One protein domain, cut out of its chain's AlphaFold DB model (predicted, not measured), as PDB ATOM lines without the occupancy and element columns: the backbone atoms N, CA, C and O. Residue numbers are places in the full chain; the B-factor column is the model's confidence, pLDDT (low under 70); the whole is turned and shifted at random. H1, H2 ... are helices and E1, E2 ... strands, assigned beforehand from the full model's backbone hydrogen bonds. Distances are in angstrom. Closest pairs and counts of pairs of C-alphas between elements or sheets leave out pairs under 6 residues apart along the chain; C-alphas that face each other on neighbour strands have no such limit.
ATOM      1  N   THR A  95     -45.927 -46.523  21.250       96.38
ATOM      2  CA  THR A  95     -46.142 -47.969  21.122       96.38
ATOM      3  C   THR A  95     -45.718 -48.699  22.392       96.38
ATOM      4  O   THR A  95     -46.515 -49.428  22.970       96.38
ATOM      5  N   ALA A  96     -44.507 -48.452  22.900       96.25
ATOM      6  CA  ALA A  96     -44.012 -49.099  24.112       96.25
ATOM      7  C   ALA A  96     -44.926 -48.857  25.322       96.25
ATOM      8  O   ALA A  96     -45.198 -49.797  26.061       96.25
ATOM      9  N   ALA A  97     -45.444 -47.640  25.519       97.31
ATOM     10  CA  ALA A  97     -46.352 -47.352  26.628       97.31
ATOM     11  C   ALA A  97     -47.670 -48.143  26.542       97.31
ATOM     12  O   ALA A  97     -48.134 -48.656  27.559       97.31
ATOM     13  N   HIS A  98     -48.231 -48.308  25.340       98.06
ATOM     14  CA  HIS A  98     -49.449 -49.099  25.115       98.06
ATOM     15  C   HIS A  98     -49.207 -50.604  25.273       98.06
ATOM     16  O   HIS A  98     -50.035 -51.308  25.851       98.06
ATOM     17  N   LEU A  99     -48.047 -51.105  24.836       97.75
ATOM     18  CA  LEU A  99     -47.654 -52.492  25.085       97.75
ATOM     19  C   LEU A  99     -47.477 -52.757  26.581       97.75
ATOM     20  O   LEU A  99     -47.969 -53.759  27.085       97.75
ATOM     21  N   VAL A 100     -46.839 -51.841  27.315       96.62
ATOM     22  CA  VAL A 100     -46.703 -51.947  28.774       96.62
ATOM     23  C   VAL A 100     -48.066 -51.935  29.463       96.62
ATOM     24  O   VAL A 100     -48.304 -52.771  30.331       96.62
ATOM     25  N   HIS A 101     -48.974 -51.042  29.064       97.44
ATOM     26  CA  HIS A 101     -50.355 -51.039  29.557       97.44
ATOM     27  C   HIS A 101     -51.064 -52.377  29.288       97.44
ATOM     28  O   HIS A 101     -51.640 -52.953  30.210       97.44
ATOM     29  N   THR A 102     -50.923 -52.938  28.085       97.69
ATOM     30  CA  THR A 102     -51.509 -54.241  27.714       97.69
ATOM     31  C   THR A 102     -50.953 -55.392  28.561       97.69
ATOM     32  O   THR A 102     -51.704 -56.228  29.057       97.69
ATOM     33  N   LEU A 103     -49.639 -55.421  28.799       96.19
ATOM     34  CA  LEU A 103     -49.003 -56.433  29.650       96.19
ATOM     35  C   LEU A 103     -49.515 -56.354  31.099       96.19
ATOM     36  O   LEU A 103     -49.861 -57.373  31.695       96.19
ATOM     37  N   ILE A 104     -49.607 -55.148  31.664       94.44
ATOM     38  CA  ILE A 104     -50.074 -54.940  33.044       94.44
ATOM     39  C   ILE A 104     -51.553 -55.298  33.188       94.44
ATOM     40  O   ILE A 104     -51.931 -55.951  34.159       94.44
ATOM     41  N   THR A 105     -52.393 -54.900  32.232       94.94
ATOM     42  CA  THR A 105     -53.828 -55.232  32.241       94.94
ATOM     43  C   THR A 105     -54.074 -56.732  32.065       94.94
ATOM     44  O   THR A 105     -55.033 -57.256  32.628       94.94
ATOM     45  N   ALA A 106     -53.161 -57.450  31.404       93.94
ATOM     46  CA  ALA A 106     -53.118 -58.913  31.367       93.94
ATOM     47  C   ALA A 106     -52.543 -59.563  32.649       93.94
ATOM     48  O   ALA A 106     -52.373 -60.781  32.704       93.94
ATOM     49  N   GLY A 107     -52.227 -58.780  33.687       91.19
ATOM     50  CA  GLY A 107     -51.699 -59.262  34.967       91.19
ATOM     51  C   GLY A 107     -50.199 -59.574  34.964       91.19
ATOM     52  O   GLY A 107     -49.701 -60.199  35.903       91.19
ATOM     53  N   GLN A 108     -49.463 -59.162  33.928       90.25
ATOM     54  CA  GLN A 108     -48.022 -59.374  33.833       90.25
ATOM     55  C   GLN A 108     -47.236 -58.223  34.471       90.25
ATOM     56  O   GLN A 108     -47.640 -57.061  34.469       90.25
ATOM     57  N   ARG A 109     -46.058 -58.557  35.005       88.12
ATOM     58  CA  ARG A 109     -45.117 -57.584  35.568       88.12
ATOM     59  C   ARG A 109     -44.104 -57.164  34.514       88.12
ATOM     60  O   ARG A 109     -43.536 -58.006  33.821       88.12
ATOM     61  N   VAL A 110     -43.818 -55.871  34.453       90.69
ATOM     62  CA  VAL A 110     -42.946 -55.257  33.452       90.69
ATOM     63  C   VAL A 110     -41.700 -54.668  34.110       90.69
ATOM     64  O   VAL A 110     -41.776 -53.853  35.028       90.69
ATOM     65  N   GLY A 111     -40.529 -55.055  33.604       89.25
ATOM     66  CA  GLY A 111     -39.258 -54.400  33.905       89.25
ATOM     67  C   GLY A 111     -38.854 -53.450  32.777       89.25
ATOM     68  O   GLY A 111     -38.867 -53.847  31.615       89.25
ATOM     69  N   ILE A 112     -38.462 -52.219  33.109       87.94
ATOM     70  CA  ILE A 112     -37.995 -51.214  32.145       87.94
ATOM     71  C   ILE A 112     -36.494 -50.996  32.323       87.94
ATOM     72  O   ILE A 112     -36.014 -50.728  33.424       87.94
ATOM     73  N   THR A 113     -35.757 -51.056  31.217       85.12
ATOM     74  CA  THR A 113     -34.321 -50.764  31.165       85.12
ATOM     75  C   THR A 113     -34.010 -49.866  29.974       85.12
ATOM     76  O   THR A 113     -34.577 -50.067  28.903       85.12
ATOM     77  N   ALA A 114     -33.085 -48.916  30.127       84.06
ATOM     78  CA  ALA A 114     -32.608 -48.068  29.034       84.06
ATOM     79  C   ALA A 114     -31.159 -47.608  29.270       84.06
ATOM     80  O   ALA A 114     -30.599 -47.817  30.346       84.06
ATOM     81  N   MET A 115     -30.566 -46.956  28.265       78.88
ATOM     82  CA  MET A 115     -29.204 -46.408  28.335       78.88
ATOM     83  C   MET A 115     -29.099 -45.103  29.142       78.88
ATOM     84  O   MET A 115     -27.991 -44.699  29.479       78.88
ATOM     85  N   SER A 116     -30.219 -44.439  29.452       80.94
ATOM     86  CA  SER A 116     -30.239 -43.196  30.232       80.94
ATOM     87  C   SER A 116     -31.464 -43.100  31.143       80.94
ATOM     88  O   SER A 116     -32.510 -43.692  30.869       80.94
ATOM     89  N   HIS A 117     -31.350 -42.314  32.218       79.75
ATOM     90  CA  HIS A 117     -32.471 -42.022  33.118       79.75
ATOM     91  C   HIS A 117     -33.580 -41.254  32.414       79.75
ATOM     92  O   HIS A 117     -34.734 -41.655  32.509       79.75
ATOM     93  N   ALA A 118     -33.216 -40.246  31.618       84.00
ATOM     94  CA  ALA A 118     -34.172 -39.472  30.839       84.00
ATOM     95  C   ALA A 118     -35.039 -40.358  29.925       84.00
ATOM     96  O   ALA A 118     -36.232 -40.112  29.798       84.00
ATOM     97  N   ALA A 119     -34.480 -41.422  29.332       86.31
ATOM     98  CA  ALA A 119     -35.258 -42.355  28.515       86.31
ATOM     99  C   ALA A 119     -36.266 -43.173  29.344       86.31
ATOM    100  O   ALA A 119     -37.400 -43.369  28.906       86.31
ATOM    101  N   ILE A 120     -35.869 -43.622  30.540       87.75
ATOM    102  CA  ILE A 120     -36.759 -44.322  31.477       87.75
ATOM    103  C   ILE A 120     -37.884 -43.391  31.932       87.75
ATOM    104  O   ILE A 120     -39.051 -43.765  31.870       87.75
ATOM    105  N   ASP A 121     -37.534 -42.183  32.370       88.69
ATOM    106  CA  ASP A 121     -38.487 -41.217  32.914       88.69
ATOM    107  C   ASP A 121     -39.458 -40.734  31.824       88.69
ATOM    108  O   ASP A 121     -40.658 -40.620  32.068       88.69
ATOM    109  N   HIS A 122     -38.971 -40.568  30.588       91.56
ATOM    110  CA  HIS A 122     -39.811 -40.274  29.432       91.56
ATOM    111  C   HIS A 122     -40.820 -41.398  29.164       91.56
ATOM    112  O   HIS A 122     -42.010 -41.118  29.051       91.56
ATOM    113  N   LEU A 123     -40.392 -42.665  29.112       93.56
ATOM    114  CA  LEU A 123     -41.323 -43.783  28.917       93.56
ATOM    115  C   LEU A 123     -42.330 -43.904  30.073       93.56
ATOM    116  O   LEU A 123     -43.511 -44.129  29.824       93.56
ATOM    117  N   LEU A 124     -41.898 -43.708  31.324       93.81
ATOM    118  CA  LEU A 124     -42.792 -43.719  32.486       93.81
ATOM    119  C   LEU A 124     -43.868 -42.635  32.403       93.81
ATOM    120  O   LEU A 124     -45.024 -42.921  32.703       93.81
ATOM    121  N   ALA A 125     -43.527 -41.424  31.955       94.44
ATOM    122  CA  ALA A 125     -44.510 -40.360  31.760       94.44
ATOM    123  C   ALA A 125     -45.581 -40.753  30.728       94.44
ATOM    124  O   ALA A 125     -46.766 -40.504  30.948       94.44
ATOM    125  N   TRP A 126     -45.190 -41.424  29.639       96.88
ATOM    126  CA  TRP A 126     -46.138 -41.952  28.654       96.88
ATOM    127  C   TRP A 126     -47.004 -43.080  29.216       96.88
ATOM    128  O   TRP A 126     -48.199 -43.101  28.947       96.88
ATOM    129  N   ILE A 127     -46.443 -43.982  30.023       96.38
ATOM    130  CA  ILE A 127     -47.219 -45.038  30.692       96.38
ATOM    131  C   ILE A 127     -48.268 -44.412  31.616       96.38
ATOM    132  O   ILE A 127     -49.446 -44.727  31.491       96.38
ATOM    133  N   VAL A 128     -47.871 -43.478  32.488       95.94
ATOM    134  CA  VAL A 128     -48.803 -42.750  33.371       95.94
ATOM    135  C   VAL A 128     -49.905 -42.076  32.556       95.94
ATOM    136  O   VAL A 128     -51.076 -42.173  32.914       95.94
ATOM    137  N   LYS A 129     -49.548 -41.441  31.433       96.50
ATOM    138  CA  LYS A 129     -50.520 -40.831  30.524       96.50
ATOM    139  C   LYS A 129     -51.516 -41.853  29.966       96.50
ATOM    140  O   LYS A 129     -52.707 -41.587  30.031       96.50
ATOM    141  N   VAL A 130     -51.064 -43.008  29.472       97.62
ATOM    142  CA  VAL A 130     -51.951 -44.057  28.929       97.62
ATOM    143  C   VAL A 130     -52.927 -44.571  29.993       97.62
ATOM    144  O   VAL A 130     -54.118 -44.697  29.720       97.62
ATOM    145  N   PHE A 131     -52.461 -44.805  31.223       96.81
ATOM    146  CA  PHE A 131     -53.337 -45.199  32.336       96.81
ATOM    147  C   PHE A 131     -54.323 -44.090  32.739       96.81
ATOM    148  O   PHE A 131     -55.467 -44.378  33.084       96.81
ATOM    149  N   GLY A 132     -53.912 -42.822  32.659       96.44
ATOM    150  CA  GLY A 132     -54.796 -41.677  32.871       96.44
ATOM    151  C   GLY A 132     -55.877 -41.556  31.797       96.44
ATOM    152  O   GLY A 132     -57.054 -41.434  32.124       96.44
ATOM    153  N   ASP A 133     -55.484 -41.652  30.526       96.62
ATOM    154  CA  ASP A 133     -56.372 -41.524  29.365       96.62
ATOM    155  C   ASP A 133     -57.399 -42.681  29.293       96.62
ATOM    156  O   ASP A 133     -58.500 -42.498  28.779       96.62
ATOM    157  N   THR A 134     -57.071 -43.856  29.848       95.25
ATOM    158  CA  THR A 134     -57.968 -45.028  29.947       95.25
ATOM    159  C   THR A 134     -58.819 -45.059  31.222       95.25
ATOM    160  O   THR A 134     -59.681 -45.924  31.359       95.25
ATOM    161  N   GLY A 135     -58.616 -44.126  32.162       95.31
ATOM    162  CA  GLY A 135     -59.315 -44.123  33.452       95.31
ATOM    163  C   GLY A 135     -58.866 -45.236  34.410       95.31
ATOM    164  O   GLY A 135     -59.558 -45.533  35.378       95.31
ATOM    165  N   GLU A 136     -57.706 -45.845  34.166       93.81
ATOM    166  CA  GLU A 136     -57.183 -46.996  34.911       93.81
ATOM    167  C   GLU A 136     -56.012 -46.638  35.841       93.81
ATOM    168  O   GLU A 136     -55.297 -47.526  36.300       93.81
ATOM    169  N   SER A 137     -55.806 -45.356  36.155       92.69
ATOM    170  CA  SER A 137     -54.701 -44.862  36.999       92.69
ATOM    171  C   SER A 137     -54.479 -45.656  38.293       92.69
ATOM    172  O   SER A 137     -53.337 -45.843  38.705       92.69
ATOM    173  N   GLU A 138     -55.542 -46.163  38.922       89.31
ATOM    174  CA  GLU A 138     -55.461 -46.947  40.165       89.31
ATOM    175  C   GLU A 138     -54.801 -48.326  39.987       89.31
ATOM    176  O   GLU A 138     -54.277 -48.897  40.944       89.31
ATOM    177  N   ARG A 139     -54.785 -48.862  38.760       88.12
ATOM    178  CA  ARG A 139     -54.117 -50.129  38.420       88.12
ATOM    179  C   ARG A 139     -52.607 -49.970  38.266       88.12
ATOM    180  O   ARG A 139     -51.875 -50.959  38.331       88.12
ATOM    181  N   LEU A 140     -52.117 -48.747  38.060       90.94
ATOM    182  CA  LEU A 140     -50.698 -48.500  37.844       90.94
ATOM    183  C   LEU A 140     -49.933 -48.497  39.173       90.94
ATOM    184  O   LEU A 140     -49.847 -47.494  39.873       90.94
ATOM    185  N   GLN A 141     -49.297 -49.625  39.482       89.25
ATOM    186  CA  GLN A 141     -48.353 -49.749  40.594       89.25
ATOM    187  C   GLN A 141     -46.913 -49.684  40.071       89.25
ATOM    188  O   GLN A 141     -46.236 -50.705  39.920       89.25
ATOM    189  N   ALA A 142     -46.448 -48.477  39.739       88.88
ATOM    190  CA  ALA A 142     -45.108 -48.244  39.203       88.88
ATOM    191  C   ALA A 142     -44.100 -47.837  40.286       88.88
ATOM    192  O   ALA A 142     -44.414 -47.057  41.187       88.88
ATOM    193  N   VAL A 143     -42.857 -48.311  40.160       87.25
ATOM    194  CA  VAL A 143     -41.732 -47.907  41.011       87.25
ATOM    195  C   VAL A 143     -40.494 -47.542  40.201       87.25
ATOM    196  O   VAL A 143     -40.089 -48.236  39.263       87.25
ATOM    197  N   ARG A 144     -39.846 -46.454  40.614       85.06
ATOM    198  CA  ARG A 144     -38.632 -45.907  40.011       85.06
ATOM    199  C   ARG A 144     -37.593 -45.648  41.095       85.06
ATOM    200  O   ARG A 144     -37.857 -44.950  42.072       85.06
ATOM    201  N   LYS A 145     -36.377 -46.175  40.931       82.81
ATOM    202  CA  LYS A 145     -35.280 -45.785  41.832       82.81
ATOM    203  C   LYS A 145     -34.835 -44.358  41.519       82.81
ATOM    204  O   LYS A 145     -34.587 -44.056  40.356       82.81
ATOM    205  N   ARG A 146     -34.659 -43.499  42.521       81.19
ATOM    206  CA  ARG A 146     -34.110 -42.154  42.302       81.19
ATOM    207  C   ARG A 146     -32.699 -42.222  41.716       81.19
ATOM    208  O   ARG A 146     -31.870 -43.025  42.150       81.19
ATOM    209  N   GLY A 147     -32.460 -41.400  40.698       71.00
ATOM    210  CA  GLY A 147     -31.111 -41.102  40.229       71.00
ATOM    211  C   GLY A 147     -30.430 -40.075  41.134       71.00
ATOM    212  O   GLY A 147     -31.039 -39.555  42.066       71.00
ATOM    213  N   SER A 148     -29.165 -39.787  40.841       66.69
ATOM    214  CA  SER A 148     -28.416 -38.689  41.465       66.69
ATOM    215  C   SER A 148     -28.925 -37.310  41.039       66.69
ATOM    216  O   SER A 148     -28.749 -36.343  41.774       66.69
ATOM    217  N   GLU A 149     -29.557 -37.215  39.868       67.25
ATOM    218  CA  GLU A 149     -30.119 -35.967  39.357       67.25
ATOM    219  C   GLU A 149     -31.539 -35.723  39.892       67.25
ATOM    220  O   GLU A 149     -32.363 -36.648  39.907       67.25
ATOM    221  N   PRO A 150     -31.856 -34.485  40.315       62.75
ATOM    222  CA  PRO A 150     -33.194 -34.123  40.751       62.75
ATOM    223  C   PRO A 150     -34.136 -34.058  39.544       62.75
ATOM    224  O   PRO A 150     -34.088 -33.129  38.742       62.75
ATOM    225  N   VAL A 151     -35.022 -35.046  39.435       68.56
ATOM    226  CA  VAL A 151     -36.118 -35.077  38.460       68.56
ATOM    227  C   VAL A 151     -37.435 -34.929  39.216       68.56
ATOM    228  O   VAL A 151     -37.581 -35.452  40.321       68.56
ATOM    229  N   ARG A 152     -38.392 -34.200  38.634       79.25
ATOM    230  CA  ARG A 152     -39.736 -34.070  39.203       79.25
ATOM    231  C   ARG A 152     -40.419 -35.436  39.228       79.25
ATOM    232  O   ARG A 152     -40.493 -36.110  38.202       79.25
ATOM    233  N   ASP A 153     -40.957 -35.796  40.385       86.44
ATOM    234  CA  ASP A 153     -41.700 -37.040  40.541       86.44
ATOM    235  C   ASP A 153     -42.975 -37.031  39.695       86.44
ATOM    236  O   ASP A 153     -43.732 -36.054  39.675       86.44
ATOM    237  N   LEU A 154     -43.217 -38.146  39.011       85.88
ATOM    238  CA  LEU A 154     -44.465 -38.406  38.312       85.88
ATOM    239  C   LEU A 154     -45.534 -38.862  39.308       85.88
ATOM    240  O   LEU A 154     -45.329 -39.809  40.070       85.88
ATOM    241  N   THR A 155     -46.701 -38.220  39.272       85.38
ATOM    242  CA  THR A 155     -47.886 -38.680  40.006       85.38
ATOM    243  C   THR A 155     -48.227 -40.114  39.586       85.38
ATOM    244  O   THR A 155     -48.240 -40.419  38.396       85.38
ATOM    245  N   GLY A 156     -48.487 -40.998  40.553       82.81
ATOM    246  CA  GLY A 156     -48.747 -42.424  40.295       82.81
ATOM    247  C   GLY A 156     -47.491 -43.303  40.206       82.81
ATOM    248  O   GLY A 156     -47.607 -44.515  40.050       82.81
ATOM    249  N   VAL A 157     -46.289 -42.732  40.354       89.06
ATOM    250  CA  VAL A 157     -45.029 -43.487  40.417       89.06
ATOM    251  C   VAL A 157     -44.425 -43.379  41.813       89.06
ATOM    252  O   VAL A 157     -44.201 -42.293  42.342       89.06
ATOM    253  N   THR A 158     -44.114 -44.524  42.416       88.75
ATOM    254  CA  THR A 158     -43.411 -44.582  43.699       88.75
ATOM    255  C   THR A 158     -41.910 -44.416  43.479       88.75
ATOM    256  O   THR A 158     -41.293 -45.194  42.751       88.75
ATOM    257  N   TYR A 159     -41.288 -43.450  44.152       86.38
ATOM    258  CA  TYR A 159     -39.840 -43.243  44.084       86.38
ATOM    259  C   TYR A 159     -39.137 -43.798  45.320       86.38
ATOM    260  O   TYR A 159     -39.508 -43.498  46.455       86.38
ATOM    261  N   VAL A 160     -38.095 -44.602  45.112       84.56
ATOM    262  CA  VAL A 160     -37.334 -45.246  46.196       84.56
ATOM    263  C   VAL A 160     -35.832 -45.045  46.025       84.56
ATOM    264  O   VAL A 160     -35.352 -44.823  44.920       84.56
ATOM    265  N   ASN A 161     -35.071 -45.166  47.113       80.12
ATOM    266  CA  ASN A 161     -33.605 -45.061  47.077       80.12
ATOM    267  C   ASN A 161     -32.903 -46.435  47.065       80.12
ATOM    268  O   ASN A 161     -31.692 -46.505  46.870       80.12
ATOM    269  N   ASP A 162     -33.653 -47.530  47.236       74.12
ATOM    270  CA  ASP A 162     -33.130 -48.898  47.334       74.12
ATOM    271  C   ASP A 162     -33.670 -49.796  46.207       74.12
ATOM    272  O   ASP A 162     -34.880 -49.964  46.035       74.12
ATOM    273  N   ASN A 163     -32.747 -50.437  45.486       67.44
ATOM    274  CA  ASN A 163     -33.030 -51.424  44.446       67.44
ATOM    275  C   ASN A 163     -33.839 -52.631  44.950       67.44
ATOM    276  O   ASN A 163     -34.651 -53.183  44.207       67.44
ATOM    277  N   LYS A 164     -33.647 -53.062  46.205       68.12
ATOM    278  CA  LYS A 164     -34.414 -54.170  46.796       68.12
ATOM    279  C   LYS A 164     -35.890 -53.815  46.911       68.12
ATOM    280  O   LYS A 164     -36.745 -54.671  46.700       68.12
ATOM    281  N   ARG A 165     -36.190 -52.548  47.207       67.44
ATOM    282  CA  ARG A 165     -37.564 -52.054  47.305       67.44
ATOM    283  C   ARG A 165     -38.231 -51.963  45.935       67.44
ATOM    284  O   ARG A 165     -39.378 -52.377  45.832       67.44
ATOM    285  N   CYS A 166     -37.507 -51.549  44.890       64.44
ATOM    286  CA  CYS A 166     -38.019 -51.547  43.508       64.44
ATOM    287  C   CYS A 166     -38.532 -52.912  43.041       64.44
ATOM    288  O   CYS A 166     -39.365 -52.998  42.152       64.44
ATOM    289  N   ALA A 167     -38.003 -53.991  43.599       62.34
ATOM    290  CA  ALA A 167     -38.218 -55.321  43.067       62.34
ATOM    291  C   ALA A 167     -39.254 -56.146  43.850       62.34
ATOM    292  O   ALA A 167     -39.420 -57.339  43.597       62.34
ATOM    293  N   ARG A 168     -39.954 -55.521  44.802       69.00
ATOM    294  CA  ARG A 168     -41.037 -56.157  45.559       69.00
ATOM    295  C   ARG A 168     -42.211 -56.525  44.647       69.00
ATOM    296  O   ARG A 168     -42.476 -55.844  43.660       69.00
ATOM    297  N   GLY A 169     -42.918 -57.600  45.000       67.06
ATOM    298  CA  GLY A 169     -44.063 -58.133  44.242       67.06
ATOM    299  C   GLY A 169     -45.274 -57.199  44.147       67.06
ATOM    300  O   GLY A 169     -46.161 -57.450  43.342       67.06
ATOM    301  N   GLU A 170     -45.291 -56.127  44.943       73.62
ATOM    302  CA  GLU A 170     -46.322 -55.080  44.943       73.62
ATOM    303  C   GLU A 170     -46.221 -54.113  43.754       73.62
ATOM    304  O   GLU A 170     -47.125 -53.321  43.545       73.62
ATOM    305  N   PHE A 171     -45.131 -54.151  42.978       75.38
ATOM    306  CA  PHE A 171     -44.963 -53.284  41.814       75.38
ATOM    307  C   PHE A 171     -45.121 -54.062  40.509       75.38
ATOM    308  O   PHE A 171     -44.454 -55.084  40.276       75.38
ATOM    309  N   MET A 172     -45.993 -53.535  39.652       68.38
ATOM    310  CA  MET A 172     -46.276 -54.030  38.307       68.38
ATOM    311  C   MET A 172     -45.303 -53.460  37.277       68.38
ATOM    312  O   MET A 172     -44.957 -54.163  36.334       68.38
ATOM    313  N   VAL A 173     -44.800 -52.235  37.479       76.12
ATOM    314  CA  VAL A 173     -43.735 -51.642  36.651       76.12
ATOM    315  C   VAL A 173     -42.508 -51.363  37.498       76.12
ATOM    316  O   VAL A 173     -42.582 -50.607  38.465       76.12
ATOM    317  N   VAL A 174     -41.369 -51.932  37.109       78.69
ATOM    318  CA  VAL A 174     -40.095 -51.787  37.816       78.69
ATOM    319  C   VAL A 174     -39.058 -51.140  36.906       78.69
ATOM    320  O   VAL A 174     -38.640 -51.729  35.911       78.69
ATOM    321  N   ALA A 175     -38.594 -49.949  37.278       76.00
ATOM    322  CA  ALA A 175     -37.547 -49.217  36.571       76.00
ATOM    323  C   ALA A 175     -36.325 -48.998  37.487       76.00
ATOM    324  O   ALA A 175     -36.233 -47.977  38.191       76.00
ATOM    325  N   PRO A 176     -35.395 -49.966  37.561       62.31
ATOM    326  CA  PRO A 176     -34.270 -49.871  38.473       62.31
ATOM    327  C   PRO A 176     -33.126 -49.029  37.885       62.31
ATOM    328  O   PRO A 176     -32.996 -48.850  36.677       62.31
ATOM    329  N   TYR A 177     -32.279 -48.494  38.764       56.62
ATOM    330  CA  TYR A 177     -31.091 -47.719  38.394       56.62
ATOM    331  C   TYR A 177     -29.892 -48.656  38.269       56.62
ATOM    332  O   TYR A 177     -29.534 -49.261  39.282       56.62
ATOM    333  N   ASN A 178     -29.270 -48.749  37.085       51.19
ATOM    334  CA  ASN A 178     -28.048 -49.521  36.765       51.19
ATOM    335  C   ASN A 178     -28.028 -51.010  37.176       51.19
ATOM    336  O   ASN A 178     -27.087 -51.729  36.836       51.19
ATOM    337  N   ASP A 179     -29.072 -51.496  37.841       49.66
ATOM    338  CA  ASP A 179     -29.305 -52.901  38.117       49.66
ATOM    339  C   ASP A 179     -29.727 -53.554  36.812       49.66
ATOM    340  O   ASP A 179     -30.779 -53.284  36.231       49.66
ATOM    341  N   GLN A 180     -28.846 -54.415  36.337       50.62
ATOM    342  CA  GLN A 180     -29.084 -55.198  35.146       50.62
ATOM    343  C   GLN A 180     -30.220 -56.181  35.370       50.62
ATOM    344  O   GLN A 180     -30.529 -56.568  36.498       50.62
ATOM    345  N   VAL A 181     -30.766 -56.638  34.245       45.78
ATOM    346  CA  VAL A 181     -31.825 -57.642  34.081       45.78
ATOM    347  C   VAL A 181     -31.764 -58.792  35.105       45.78
ATOM    348  O   VAL A 181     -32.811 -59.271  35.529       45.78
ATOM    349  N   ARG A 182     -30.571 -59.189  35.580       39.38
ATOM    350  CA  ARG A 182     -30.357 -60.189  36.647       39.38
ATOM    351  C   ARG A 182     -31.122 -59.881  37.944       39.38
ATOM    352  O   ARG A 182     -31.852 -60.736  38.432       39.38
ATOM    353  N   CYS A 183     -31.027 -58.658  38.470       43.91
ATOM    354  CA  CYS A 183     -31.713 -58.277  39.712       43.91
ATOM    355  C   CYS A 183     -33.228 -58.128  39.531       43.91
ATOM    356  O   CYS A 183     -33.971 -58.270  40.499       43.91
ATOM    357  N   ILE A 184     -33.679 -57.848  38.306       48.47
ATOM    358  CA  ILE A 184     -35.100 -57.791  37.960       48.47
ATOM    359  C   ILE A 184     -35.654 -59.219  37.892       48.47
ATOM    360  O   ILE A 184     -36.646 -59.517  38.543       48.47
ATOM    361  N   ARG A 185     -34.979 -60.136  37.191       49.56
ATOM    362  CA  ARG A 185     -35.451 -61.509  36.956       49.56
ATOM    363  C   ARG A 185     -35.626 -62.327  38.235       49.56
ATOM    364  O   ARG A 185     -36.704 -62.877  38.437       49.56
ATOM    365  N   ASP A 186     -34.617 -62.368  39.107       47.69
ATOM    366  CA  ASP A 186     -34.673 -63.157  40.354       47.69
ATOM    367  C   ASP A 186     -35.773 -62.663  41.311       47.69
ATOM    368  O   ASP A 186     -36.210 -63.381  42.206       47.69
ATOM    369  N   ARG A 187     -36.239 -61.425  41.118       48.62
ATOM    370  CA  ARG A 187     -37.211 -60.753  41.985       48.62
ATOM    371  C   ARG A 187     -38.595 -60.590  41.329       48.62
ATOM    372  O   ARG A 187     -39.596 -60.417  42.027       48.62
ATOM    373  N   LEU A 188     -38.682 -60.713  40.001       50.53
ATOM    374  CA  LEU A 188     -39.941 -60.838  39.258       50.53
ATOM    375  C   LEU A 188     -40.579 -62.227  39.414       50.53
ATOM    376  O   LEU A 188     -41.796 -62.327  39.326       50.53
ATOM    377  N   ALA A 189     -39.790 -63.263  39.716       51.59
ATOM    378  CA  ALA A 189     -40.271 -64.630  39.944       51.59
ATOM    379  C   ALA A 189     -41.106 -64.819  41.236       51.59
ATOM    380  O   ALA A 189     -41.564 -65.925  41.514       51.59
ATOM    381  N   GLY A 190     -41.302 -63.766  42.041       44.22
ATOM    382  CA  GLY A 190     -42.183 -63.800  43.212       44.22
ATOM    383  C   GLY A 190     -43.664 -63.622  42.837       44.22
ATOM    384  O   GLY A 190     -43.957 -62.814  41.950       44.22
ATOM    385  N   PRO A 191     -44.602 -64.319  43.510       37.16
ATOM    386  CA  PRO A 191     -46.030 -64.205  43.223       37.16
ATOM    387  C   PRO A 191     -46.531 -62.777  43.470       37.16
ATOM    388  O   PRO A 191     -46.173 -62.141  44.467       37.16
ATOM    389  N   ALA A 192     -47.377 -62.281  42.566       40.00
ATOM    390  CA  ALA A 192     -48.133 -61.057  42.788       40.00
ATOM    391  C   ALA A 192     -49.080 -61.265  43.986       40.00
ATOM    392  O   ALA A 192     -49.839 -62.230  44.020       40.00
ATOM    393  N   GLY A 193     -49.024 -60.374  44.980       41.34
ATOM    394  CA  GLY A 193     -50.095 -60.259  45.976       41.34
ATOM    395  C   GLY A 193     -50.044 -61.147  47.227       41.34
ATOM    396  O   GLY A 193     -51.099 -61.462  47.763       41.34
TER     397      GLY A 193
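Overview. This is residues 95 to 193 of the 207 residues of the protein "RecBCD enzyme subunit RecD" of Mycobacterium heckeshornense (UniProt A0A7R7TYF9). A small parallel sheet of three short strands forms the core, with the long helix H2 over one face and the four-residue helix H3 over the opposite face. H1 crosses H2 at a steep tilt, while H4, near H3, lies beyond the edge strand E3. The printed part has 99 residues with four named helices and three named strands, in the order H1 H2 E1 E2 H3 E3 H4; the sheet runs E2 E1 E3. The class is mixed, helices and strands. The whole is compact, with a radius of gyration of the C-alphas of 12.4 A, and rounded, spanning 32 by 31 by 21 A.

Arrangement. H1, residues 95 to 105, touches H2, residues 117 to 133; the closest C-alphas, of Ala 97 and Ile 127, are 4.8 A apart. They run the same way at a steep tilt of 60 degrees. H2 is on the sheet of E1, residues 142 to 145, E2, residues 157 to 160, and E3, residues 173 to 175, at a height over the sheet of 9.7 A. It lies over E1 and, only just, over E3, with 3 of its C-alphas on E3, and runs along the strands, at 17 degrees to E1 on the local plane. H1 is not on the sheet, but only just, with 4 pairs of C-alphas within 10 A. E1 and E2 are parallel at 31 degrees, with N 158 and O 142 2.8 A apart. E1 and E3 are parallel at 13 degrees, with N 143 and O 173 2.9 A apart. H3, residues 163 to 166, lies over E1 on the face opposite to H2, at a height over the sheet of 7.1 A. E2, H3 and E3 form a split strand-helix-strand unit, two parallel strands with a helix between them in the chain and E1 between them in the sheet; its crossover is right-handed. H4, residues 181 to 188, is not on the sheet but is near H3. Residues 110 to 111 pair in parallel with residues 173 to 174 of E3. Every O i to N i+4 pair is within hydrogen-bond range in H1 and H2, and 3 of 4 are in H4; H3 is too short for such a pair.

Along the chain. H1 begins at C-alpha 95 (-46.142, -47.969, 21.122) and is 15.3 A long from first to last C-alpha. H2 measures 24.2 A and begins at C-alpha 117 (-32.471, -42.022, 33.118). E1 measures 10.5 A, E2 9.8 A, H3 5.1 A and E3 6.6 A. H4 measures 10.1 A and ends at C-alpha 188 (-39.941, -60.838, 39.258).

Size, cuts and confidence. The two C-alphas farthest apart, of Ala 106 and Ser 148, are 33.5 A apart. The printed part has no cut. The links H1 to H2 and E1 to E2 are long. The mean pLDDT of the printed part is 78.7; it is under 70 at residues 148 to 151, 163 to 169, 172 and 176 to 193.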